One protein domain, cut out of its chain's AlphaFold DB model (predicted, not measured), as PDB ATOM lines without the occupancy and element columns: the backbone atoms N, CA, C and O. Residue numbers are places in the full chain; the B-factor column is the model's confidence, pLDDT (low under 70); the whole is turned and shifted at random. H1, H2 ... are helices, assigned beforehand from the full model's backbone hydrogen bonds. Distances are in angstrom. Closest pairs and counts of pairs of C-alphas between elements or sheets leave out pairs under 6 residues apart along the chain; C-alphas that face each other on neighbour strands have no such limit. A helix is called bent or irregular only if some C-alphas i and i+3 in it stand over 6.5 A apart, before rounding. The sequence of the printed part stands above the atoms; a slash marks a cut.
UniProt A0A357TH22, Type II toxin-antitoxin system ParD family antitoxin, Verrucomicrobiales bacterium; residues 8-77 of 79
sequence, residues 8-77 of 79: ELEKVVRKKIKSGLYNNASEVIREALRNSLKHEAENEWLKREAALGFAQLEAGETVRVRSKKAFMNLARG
ATOM      1  N   GLU A   8     -36.342 -31.275  -5.679       97.94
ATOM      2  CA  GLU A   8     -35.948 -32.583  -6.212       97.94
ATOM      3  C   GLU A   8     -34.986 -33.321  -5.269       97.94
ATOM      4  O   GLU A   8     -35.173 -34.504  -4.983       97.94
ATOM      5  N   LEU A   9     -33.998 -32.619  -4.704       97.75
ATOM      6  CA  LEU A   9     -33.081 -33.210  -3.727       97.75
ATOM      7  C   LEU A   9     -33.812 -33.604  -2.440       97.75
ATOM      8  O   LEU A   9     -33.554 -34.674  -1.886       97.75
ATOM      9  N   GLU A  10     -34.775 -32.799  -1.993       97.31
ATOM     10  CA  GLU A  10     -35.606 -33.143  -0.841       97.31
ATOM     11  C   GLU A  10     -36.417 -34.425  -1.092       97.31
ATOM     12  O   GLU A  10     -36.475 -35.310  -0.232       97.31
ATOM     13  N   LYS A  11     -36.992 -34.582  -2.292       97.81
ATOM     14  CA  LYS A  11     -37.710 -35.798  -2.696       97.81
ATOM     15  C   LYS A  11     -36.806 -37.033  -2.652       97.81
ATOM     16  O   LYS A  11     -37.229 -38.078  -2.149       97.81
ATOM     17  N   VAL A  12     -35.562 -36.917  -3.122       97.62
ATOM     18  CA  VAL A  12     -34.567 -38.001  -3.068       97.62
ATOM     19  C   VAL A  12     -34.223 -38.368  -1.622       97.62
ATOM     20  O   VAL A  12     -34.261 -39.549  -1.268       97.62
ATOM     21  N   VAL A  13     -33.956 -37.378  -0.763       97.31
ATOM     22  CA  VAL A  13     -33.671 -37.598   0.666       97.31
ATOM     23  C   VAL A  13     -34.854 -38.285   1.353       97.31
ATOM     24  O   VAL A  13     -34.675 -39.300   2.026       97.31
ATOM     25  N   ARG A  14     -36.083 -37.810   1.115       97.44
ATOM     26  CA  ARG A  14     -37.305 -38.425   1.655       97.44
ATOM     27  C   ARG A  14     -37.478 -39.870   1.189       97.44
ATOM     28  O   ARG A  14     -37.873 -40.711   1.990       97.44
ATOM     29  N   LYS A  15     -37.176 -40.184  -0.078       97.94
ATOM     30  CA  LYS A  15     -37.242 -41.557  -0.606       97.94
ATOM     31  C   LYS A  15     -36.234 -42.483   0.085       97.94
ATOM     32  O   LYS A  15     -36.604 -43.597   0.438       97.94
ATOM     33  N   LYS A  16     -35.000 -42.019   0.310       97.75
ATOM     34  CA  LYS A  16     -33.949 -42.775   1.017       97.75
ATOM     35  C   LYS A  16     -34.288 -43.046   2.486       97.75
ATOM     36  O   LYS A  16     -34.002 -44.126   2.984       97.75
ATOM     37  N   ILE A  17     -34.932 -42.103   3.169       97.88
ATOM     38  CA  ILE A  17     -35.413 -42.327   4.543       97.88
ATOM     39  C   ILE A  17     -36.576 -43.328   4.535       97.88
ATOM     40  O   ILE A  17     -36.571 -44.298   5.285       97.88
ATOM     41  N   LYS A  18     -37.551 -43.149   3.631       97.81
ATOM     42  CA  LYS A  18     -38.710 -44.051   3.501       97.81
ATOM     43  C   LYS A  18     -38.336 -45.498   3.173       97.81
ATOM     44  O   LYS A  18     -39.124 -46.387   3.469       97.81
ATOM     45  N   SER A  19     -37.174 -45.748   2.569       97.44
ATOM     46  CA  SER A  19     -36.706 -47.113   2.317       97.44
ATOM     47  C   SER A  19     -36.164 -47.818   3.567       97.44
ATOM     48  O   SER A  19     -35.794 -48.981   3.471       97.44
ATOM     49  N   GLY A  20     -36.057 -47.125   4.707       96.69
ATOM     50  CA  GLY A  20     -35.508 -47.668   5.952       96.69
ATOM     51  C   GLY A  20     -33.979 -47.775   5.982       96.69
ATOM     52  O   GLY A  20     -33.430 -48.274   6.955       96.69
ATOM     53  N   LEU A  21     -33.284 -47.296   4.943       95.12
ATOM     54  CA  LEU A  21     -31.814 -47.310   4.885       95.12
ATOM     55  C   LEU A  21     -31.180 -46.228   5.773       95.12
ATOM     56  O   LEU A  21     -30.013 -46.340   6.132       95.12
ATOM     57  N   TYR A  22     -31.939 -45.181   6.104       98.00
ATOM     58  CA  TYR A  22     -31.478 -44.028   6.874       98.00
ATOM     59  C   TYR A  22     -32.556 -43.573   7.848       98.00
ATOM     60  O   TYR A  22     -33.736 -43.550   7.497       98.00
ATOM     61  N   ASN A  23     -32.146 -43.120   9.032       96.81
ATOM     62  CA  ASN A  23     -33.069 -42.648  10.065       96.81
ATOM     63  C   ASN A  23     -33.483 -41.188   9.854       96.81
ATOM     64  O   ASN A  23     -34.559 -40.768  10.274       96.81
ATOM     65  N   ASN A  24     -32.612 -40.375   9.248       96.31
ATOM     66  CA  ASN A  24     -32.822 -38.936   9.106       96.31
ATOM     67  C   ASN A  24     -32.058 -38.338   7.913       96.31
ATOM     68  O   ASN A  24     -31.149 -38.946   7.350       96.31
ATOM     69  N   ALA A  25     -32.415 -37.103   7.548       95.56
ATOM     70  CA  ALA A  25     -31.803 -36.387   6.430       95.56
ATOM     71  C   ALA A  25     -30.306 -36.118   6.643       95.56
ATOM     72  O   ALA A  25     -29.525 -36.190   5.696       95.56
ATOM     73  N   SER A  26     -29.894 -35.848   7.884       96.12
ATOM     74  CA  SER A  26     -28.497 -35.554   8.207       96.12
ATOM     75  C   SER A  26     -27.576 -36.742   7.926       96.12
ATOM     76  O   SER A  26     -26.437 -36.537   7.521       96.12
ATOM     77  N   GLU A  27     -28.043 -37.981   8.100       97.25
ATOM     78  CA  GLU A  27     -27.293 -39.184   7.712       97.25
ATOM     79  C   GLU A  27     -27.093 -39.271   6.200       97.25
ATOM     80  O   GLU A  27     -25.959 -39.440   5.753       97.25
ATOM     81  N   VAL A  28     -28.165 -39.070   5.428       97.31
ATOM     82  CA  VAL A  28     -28.114 -39.081   3.958       97.31
ATOM     83  C   VAL A  28     -27.124 -38.036   3.446       97.31
ATOM     84  O   VAL A  28     -26.279 -38.336   2.604       97.31
ATOM     85  N   ILE A  29     -27.198 -36.816   3.981       96.12
ATOM     86  CA  ILE A  29     -26.324 -35.709   3.579       96.12
ATOM     87  C   ILE A  29     -24.870 -36.002   3.967       96.12
ATOM     88  O   ILE A  29     -23.975 -35.800   3.153       96.12
ATOM     89  N   ARG A  30     -24.610 -36.519   5.177       96.56
ATOM     90  CA  ARG A  30     -23.244 -36.878   5.595       96.56
ATOM     91  C   ARG A  30     -22.633 -37.954   4.706       96.56
ATOM     92  O   ARG A  30     -21.457 -37.846   4.377       96.56
ATOM     93  N   GLU A  31     -23.389 -38.981   4.329       97.75
ATOM     94  CA  GLU A  31     -22.881 -40.007   3.413       97.75
ATOM     95  C   GLU A  31     -22.602 -39.431   2.021       97.75
ATOM     96  O   GLU A  31     -21.523 -39.653   1.478       97.75
ATOM     97  N   ALA A  32     -23.519 -38.624   1.480       96.75
ATOM     98  CA  ALA A  32     -23.325 -37.971   0.188       96.75
ATOM     99  C   ALA A  32     -22.063 -37.092   0.172       96.75
ATOM    100  O   ALA A  32     -21.271 -37.170  -0.764       96.75
ATOM    101  N   LEU A  33     -21.834 -36.311   1.235       97.62
ATOM    102  CA  LEU A  33     -20.633 -35.487   1.379       97.62
ATOM    103  C   LEU A  33     -19.361 -36.331   1.498       97.62
ATOM    104  O   LEU A  33     -18.364 -36.009   0.861       97.62
ATOM    105  N   ARG A  34     -19.381 -37.430   2.265       98.38
ATOM    106  CA  ARG A  34     -18.231 -38.348   2.347       98.38
ATOM    107  C   ARG A  34     -17.883 -38.937   0.983       98.38
ATOM    108  O   ARG A  34     -16.709 -38.990   0.639       98.38
ATOM    109  N   ASN A  35     -18.889 -39.340   0.209       98.31
ATOM    110  CA  ASN A  35     -18.669 -39.854  -1.138       98.31
ATOM    111  C   ASN A  35     -18.125 -38.763  -2.072       98.31
ATOM    112  O   ASN A  35     -17.186 -39.040  -2.810       98.31
ATOM    113  N   SER A  36     -18.639 -37.526  -1.999       98.25
ATOM    114  CA  SER A  36     -18.104 -36.387  -2.769       98.25
ATOM    115  C   SER A  36     -16.625 -36.159  -2.472       98.25
ATOM    116  O   SER A  36     -15.806 -36.179  -3.383       98.25
ATOM    117  N   LEU A  37     -16.270 -36.053  -1.189       98.38
ATOM    118  CA  LEU A  37     -14.888 -35.835  -0.758       98.38
ATOM    119  C   LEU A  37     -13.962 -36.980  -1.188       98.38
ATOM    120  O   LEU A  37     -12.822 -36.742  -1.577       98.38
ATOM    121  N   LYS A  38     -14.449 -38.227  -1.149       98.44
ATOM    122  CA  LYS A  38     -13.695 -39.383  -1.641       98.44
ATOM    123  C   LYS A  38     -13.429 -39.275  -3.145       98.44
ATOM    124  O   LYS A  38     -12.289 -39.448  -3.561       98.44
ATOM    125  N   HIS A  39     -14.448 -38.956  -3.941       98.12
ATOM    126  CA  HIS A  39     -14.300 -38.774  -5.386       98.12
ATOM    127  C   HIS A  39     -13.383 -37.599  -5.739       98.12
ATOM    128  O   HIS A  39     -12.590 -37.698  -6.671       98.12
ATOM    129  N   GLU A  40     -13.460 -36.495  -4.999       98.25
ATOM    130  CA  GLU A  40     -12.549 -35.359  -5.158       98.25
ATOM    131  C   GLU A  40     -11.098 -35.781  -4.905       98.25
ATOM    132  O   GLU A  40     -10.234 -35.519  -5.740       98.25
ATOM    133  N   ALA A  41     -10.834 -36.511  -3.818       98.12
ATOM    134  CA  ALA A  41      -9.498 -37.019  -3.513       98.12
ATOM    135  C   ALA A  41      -8.976 -38.005  -4.576       98.12
ATOM    136  O   ALA A  41      -7.818 -37.910  -4.982       98.12
ATOM    137  N   GLU A  42      -9.824 -38.920  -5.057       98.12
ATOM    138  CA  GLU A  42      -9.491 -39.846  -6.151       98.12
ATOM    139  C   GLU A  42      -9.144 -39.089  -7.441       98.12
ATOM    140  O   GLU A  42      -8.148 -39.399  -8.092       98.12
ATOM    141  N   ASN A  43      -9.920 -38.061  -7.790       98.25
ATOM    142  CA  ASN A  43      -9.673 -37.244  -8.976       98.25
ATOM    143  C   ASN A  43      -8.373 -36.443  -8.869       98.25
ATOM    144  O   ASN A  43      -7.624 -36.367  -9.841       98.25
ATOM    145  N   GLU A  44      -8.089 -35.851  -7.709       98.12
ATOM    146  CA  GLU A  44      -6.832 -35.130  -7.491       98.12
ATOM    147  C   GLU A  44      -5.622 -36.065  -7.552       98.12
ATOM    148  O   GLU A  44      -4.600 -35.719  -8.150       98.12
ATOM    149  N   TRP A  45      -5.750 -37.279  -7.013       98.00
ATOM    150  CA  TRP A  45      -4.728 -38.306  -7.174       98.00
ATOM    151  C   TRP A  45      -4.525 -38.673  -8.651       98.00
ATOM    152  O   TRP A  45      -3.402 -38.591  -9.144       98.00
ATOM    153  N   LEU A  46      -5.595 -38.971  -9.395       98.31
ATOM    154  CA  LEU A  46      -5.511 -39.311 -10.822       98.31
ATOM    155  C   LEU A  46      -4.869 -38.199 -11.659       98.31
ATOM    156  O   LEU A  46      -4.051 -38.486 -12.531       98.31
ATOM    157  N   LYS A  47      -5.209 -36.931 -11.396       98.19
ATOM    158  CA  LYS A  47      -4.586 -35.783 -12.071       98.19
ATOM    159  C   LYS A  47      -3.084 -35.731 -11.814       98.19
ATOM    160  O   LYS A  47      -2.322 -35.482 -12.746       98.19
ATOM    161  N   ARG A  48      -2.658 -35.969 -10.568       98.12
ATOM    162  CA  ARG A  48      -1.238 -36.006 -10.203       98.12
ATOM    163  C   ARG A  48      -0.512 -37.137 -10.924       98.12
ATOM    164  O   ARG A  48       0.507 -36.876 -11.555       98.12
ATOM    165  N   GLU A  49      -1.033 -38.358 -10.857       97.88
ATOM    166  CA  GLU A  49      -0.408 -39.515 -11.509       97.88
ATOM    167  C   GLU A  49      -0.345 -39.342 -13.030       97.88
ATOM    168  O   GLU A  49       0.670 -39.652 -13.647       97.88
ATOM    169  N   ALA A  50      -1.390 -38.776 -13.642       97.69
ATOM    170  CA  ALA A  50      -1.381 -38.459 -15.065       97.69
ATOM    171  C   ALA A  50      -0.291 -37.435 -15.410       97.69
ATOM    172  O   ALA A  50       0.447 -37.638 -16.371       97.69
ATOM    173  N   ALA A  51      -0.153 -36.363 -14.622       97.94
ATOM    174  CA  ALA A  51       0.889 -35.359 -14.832       97.94
ATOM    175  C   ALA A  51       2.300 -35.966 -14.741       97.94
ATOM    176  O   ALA A  51       3.143 -35.678 -15.589       97.94
ATOM    177  N   LEU A  52       2.537 -36.848 -13.763       97.00
ATOM    178  CA  LEU A  52       3.792 -37.595 -13.649       97.00
ATOM    179  C   LEU A  52       4.021 -38.493 -14.870       97.00
ATOM    180  O   LEU A  52       5.090 -38.442 -15.471       97.00
ATOM    181  N   GLY A  53       3.007 -39.255 -15.283       96.00
ATOM    182  CA  GLY A  53       3.090 -40.126 -16.455       96.00
ATOM    183  C   GLY A  53       3.401 -39.361 -17.745       96.00
ATOM    184  O   GLY A  53       4.229 -39.807 -18.534       96.00
ATOM    185  N   PHE A  54       2.800 -38.185 -17.958       97.50
ATOM    186  CA  PHE A  54       3.125 -37.340 -19.113       97.50
ATOM    187  C   PHE A  54       4.563 -36.820 -19.068       97.50
ATOM    188  O   PHE A  54       5.253 -36.891 -20.082       97.50
ATOM    189  N   ALA A  55       5.049 -36.386 -17.902       97.69
ATOM    190  CA  ALA A  55       6.442 -35.968 -17.751       97.69
ATOM    191  C   ALA A  55       7.427 -37.118 -18.044       97.69
ATOM    192  O   ALA A  55       8.428 -36.913 -18.725       97.69
ATOM    193  N   GLN A  56       7.118 -38.342 -17.602       96.38
ATOM    194  CA  GLN A  56       7.909 -39.541 -17.910       96.38
ATOM    195  C   GLN A  56       7.918 -39.864 -19.409       96.38
ATOM    196  O   GLN A  56       8.967 -40.179 -19.971       96.38
ATOM    197  N   LEU A  57       6.764 -39.751 -20.079       95.31
ATOM    198  CA  LEU A  57       6.666 -39.924 -21.530       95.31
ATOM    199  C   LEU A  57       7.541 -38.906 -22.275       95.31
ATOM    200  O   LEU A  57       8.273 -39.293 -23.185       95.31
ATOM    201  N   GLU A  58       7.490 -37.631 -21.882       96.56
ATOM    202  CA  GLU A  58       8.301 -36.557 -22.473       96.56
ATOM    203  C   GLU A  58       9.803 -36.751 -22.226       96.56
ATOM    204  O   GLU A  58      10.611 -36.515 -23.123       96.56
ATOM    205  N   ALA A  59      10.179 -37.253 -21.048       97.19
ATOM    206  CA  ALA A  59      11.557 -37.609 -20.708       97.19
ATOM    207  C   ALA A  59      12.051 -38.898 -21.398       97.19
ATOM    208  O   ALA A  59      13.235 -39.231 -21.321       97.19
ATOM    209  N   GLY A  60      11.167 -39.634 -22.080       96.44
ATOM    210  CA  GLY A  60      11.496 -40.901 -22.732       96.44
ATOM    211  C   GLY A  60      11.600 -42.096 -21.780       96.44
ATOM    212  O   GLY A  60      12.059 -43.160 -22.201       96.44
ATOM    213  N   GLU A  61      11.135 -41.966 -20.533       95.94
ATOM    214  CA  GLU A  61      11.071 -43.024 -19.513       95.94
ATOM    215  C   GLU A  61       9.957 -44.034 -19.836       95.94
ATOM    216  O   GLU A  61       8.965 -44.190 -19.127       95.94
ATOM    217  N   THR A  62      10.092 -44.713 -20.975       92.81
ATOM    218  CA  THR A  62       9.049 -45.570 -21.543       92.81
ATOM    219  C   THR A  62       9.586 -46.954 -21.874       92.81
ATOM    220  O   THR A  62      10.742 -47.131 -22.256       92.81
ATOM    221  N   VAL A  63       8.720 -47.966 -21.769       92.38
ATOM    222  CA  VAL A  63       9.033 -49.339 -22.177       92.38
ATOM    223  C   VAL A  63       8.147 -49.718 -23.352       92.38
ATOM    224  O   VAL A  63       6.918 -49.702 -23.265       92.38
ATOM    225  N   ARG A  64       8.760 -50.101 -24.476       92.19
ATOM    226  CA  ARG A  64       8.006 -50.563 -25.644       92.19
ATOM    227  C   ARG A  64       7.485 -51.974 -25.414       92.19
ATOM    228  O   ARG A  64       8.253 -52.932 -25.385       92.19
ATOM    229  N   VAL A  65       6.166 -52.116 -25.380       93.25
ATOM    230  CA  VAL A  65       5.509 -53.413 -25.219       93.25
ATOM    231  C   VAL A  65       4.915 -53.880 -26.547       93.25
ATOM    232  O   VAL A  65       4.239 -53.120 -27.233       93.25
ATOM    233  N   ARG A  66       5.196 -55.127 -26.949       94.69
ATOM    234  CA  ARG A  66       4.805 -55.672 -28.271       94.69
ATOM    235  C   ARG A  66       3.634 -56.656 -28.231       94.69
ATOM    236  O   ARG A  66       3.215 -57.146 -29.272       94.69
ATOM    237  N   SER A  67       3.118 -56.979 -27.047       95.81
ATOM    238  CA  SER A  67       1.946 -57.843 -26.902       95.81
ATOM    239  C   SER A  67       1.157 -57.500 -25.644       95.81
ATOM    240  O   SER A  67       1.721 -57.050 -24.644       95.81
ATOM    241  N   LYS A  68      -0.150 -57.782 -25.672       92.50
ATOM    242  CA  LYS A  68      -1.030 -57.647 -24.505       92.50
ATOM    243  C   LYS A  68      -0.536 -58.484 -23.323       92.50
ATOM    244  O   LYS A  68      -0.558 -58.005 -22.199       92.50
ATOM    245  N   LYS A  69      -0.045 -59.708 -23.566       92.94
ATOM    246  CA  LYS A  69       0.504 -60.582 -22.514       92.94
ATOM    247  C   LYS A  69       1.698 -59.929 -21.811       92.94
ATOM    248  O   LYS A  69       1.714 -59.871 -20.590       92.94
ATOM    249  N   ALA A  70       2.650 -59.392 -22.575       91.50
ATOM    250  CA  ALA A  70       3.811 -58.705 -22.010       91.50
ATOM    251  C   ALA A  70       3.411 -57.451 -21.214       91.50
ATOM    252  O   ALA A  70       3.965 -57.208 -20.148       91.50
ATOM    253  N   PHE A  71       2.412 -56.701 -21.690       91.94
ATOM    254  CA  PHE A  71       1.889 -55.538 -20.968       91.94
ATOM    255  C   PHE A  71       1.263 -55.932 -19.630       91.94
ATOM    256  O   PHE A  71       1.589 -55.343 -18.607       91.94
ATOM    257  N   MET A  72       0.404 -56.956 -19.625       93.50
ATOM    258  CA  MET A  72      -0.257 -57.403 -18.398       93.50
ATOM    259  C   MET A  72       0.733 -57.940 -17.358       93.50
ATOM    260  O   MET A  72       0.509 -57.712 -16.175       93.50
ATOM    261  N   ASN A  73       1.810 -58.611 -17.780       90.56
ATOM    262  CA  ASN A  73       2.866 -59.063 -16.867       90.56
ATOM    263  C   ASN A  73       3.594 -57.872 -16.225       90.56
ATOM    264  O   ASN A  73       3.762 -57.839 -15.013       90.56
ATOM    265  N   LEU A  74       3.962 -56.866 -17.029       89.25
ATOM    266  CA  LEU A  74       4.639 -55.660 -16.545       89.25
ATOM    267  C   LEU A  74       3.756 -54.856 -15.574       89.25
ATOM    268  O   LEU A  74       4.220 -54.413 -14.532       89.25
ATOM    269  N   ALA A  75       2.473 -54.685 -15.907       86.12
ATOM    270  CA  ALA A  75       1.547 -53.851 -15.142       86.12
ATOM    271  C   ALA A  75       1.101 -54.471 -13.806       86.12
ATOM    272  O   ALA A  75       0.667 -53.744 -12.917       86.12
ATOM    273  N   ARG A  76       1.156 -55.802 -13.664       82.69
ATOM    274  CA  ARG A  76       0.721 -56.502 -12.442       82.69
ATOM    275  C   ARG A  76       1.828 -56.703 -11.410       82.69
ATOM    276  O   ARG A  76       1.519 -57.123 -10.304       82.69
ATOM    277  N   GLY A  77       3.076 -56.368 -11.743       66.38
ATOM    278  CA  GLY A  77       4.197 -56.488 -10.811       66.38
ATOM    279  C   GLY A  77       4.593 -57.931 -10.486       66.38
ATOM    280  O   GLY A  77       5.307 -58.136  -9.512       66.38
TER     281      GLY A  77
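Overview. This is residues 8 to 77 of the 79 residues of the protein "Type II toxin-antitoxin system ParD family antitoxin" of Verrucomicrobiales bacterium (UniProt A0A357TH22). One long helix, H2, makes the length of this model as a single bar, with a short helix near each of its ends: H1 packs on the beginning of the bar with a steep crossing of directions, while H3 stands off from the far end on a stretch of chain and touches neither other helix. The long run of H2 between them has no other part beside it, and the three helices share no common core. The printed part has 70 residues with three named helices, in the order H1, H2, H3, and no named strand; its class is all helix. The whole is extended, with a radius of gyration of the C-alphas of 21.4 A and spans of 55 by 26 by 21 A.

Arrangement. The longest helix is H2, residues 25 to 58. Residues 30 to 52 stand free, and these belong to H2. Residues 54 to 60 stand free too, of which 54 to 58 belong to H2. At the other end of H2, residues 25 to 28 alone touch H1, residues 8 to 18. The closest C-alphas of these two helices are those of Val 13 and Ala 25, 6.2 A apart, and 5 pairs of C-alphas lie within 8 A. Their lines stand at a steep tilt of 64 degrees, and they run opposite ways. Their centres are 25.9 A from each other. H3, residues 68 to 76, follows H2 in the chain, yet the two are apart, with no C-alpha of the one within 8 A of the other. H1 and H3 are apart as well. In the backbones of H1, H2 and H3, every O i to N i+4 pair is within hydrogen-bond range.

Along the chain. H2 begins at C-alpha 25, at (-31.803, -36.387, 6.430), and ends at C-alpha 58, at (8.301, -36.557, -22.473). Its 34 residues measure 49.4 A from first to last C-alpha; between these two points x rises and z falls, while y is nearly the same at both. H1 runs from Glu 8, with its C-alpha at (-35.948, -32.583, -6.212), to Lys 18; its 11 residues measure 15.3 A. Residues 19 to 24 join it to H2. After H2, residues 59 to 67 lead to H3, and their path shows in y: C-alpha 59 is at (11.557, -37.609, -20.708), C-alpha 63 at (9.033, -49.339, -22.177) and C-alpha 67 at (1.946, -57.843, -26.902). H3 has 9 residues, Lys 68 to Arg 76, and ends at C-alpha 76, at (0.721, -56.502, -12.442). No helix is bent or irregular.

Size, cuts and confidence. The outline of the C-alphas is a rod, and the two farthest apart in the domain are those of Lys 18 and Gly 60, at 56.7 A. The first and last printed C-alphas, of Glu 8 and Gly 77, are 46.9 A apart. Without the stretches that stand free, 40 residues remain, spanning 55 by 20 by 16 A. The printed part has no cut. The link from H1 to H2, with 6 residues, is short, and so is the link from H2 to H3, with 9 residues. The full chain has 79 residues, of which the printed part begins at residue 8 and ends at residue 77. The mean pLDDT of the printed part is 95.7; it is 98 for H1, 97 for H2 and 90 for H3. One printed residue, Gly 77, is under 70.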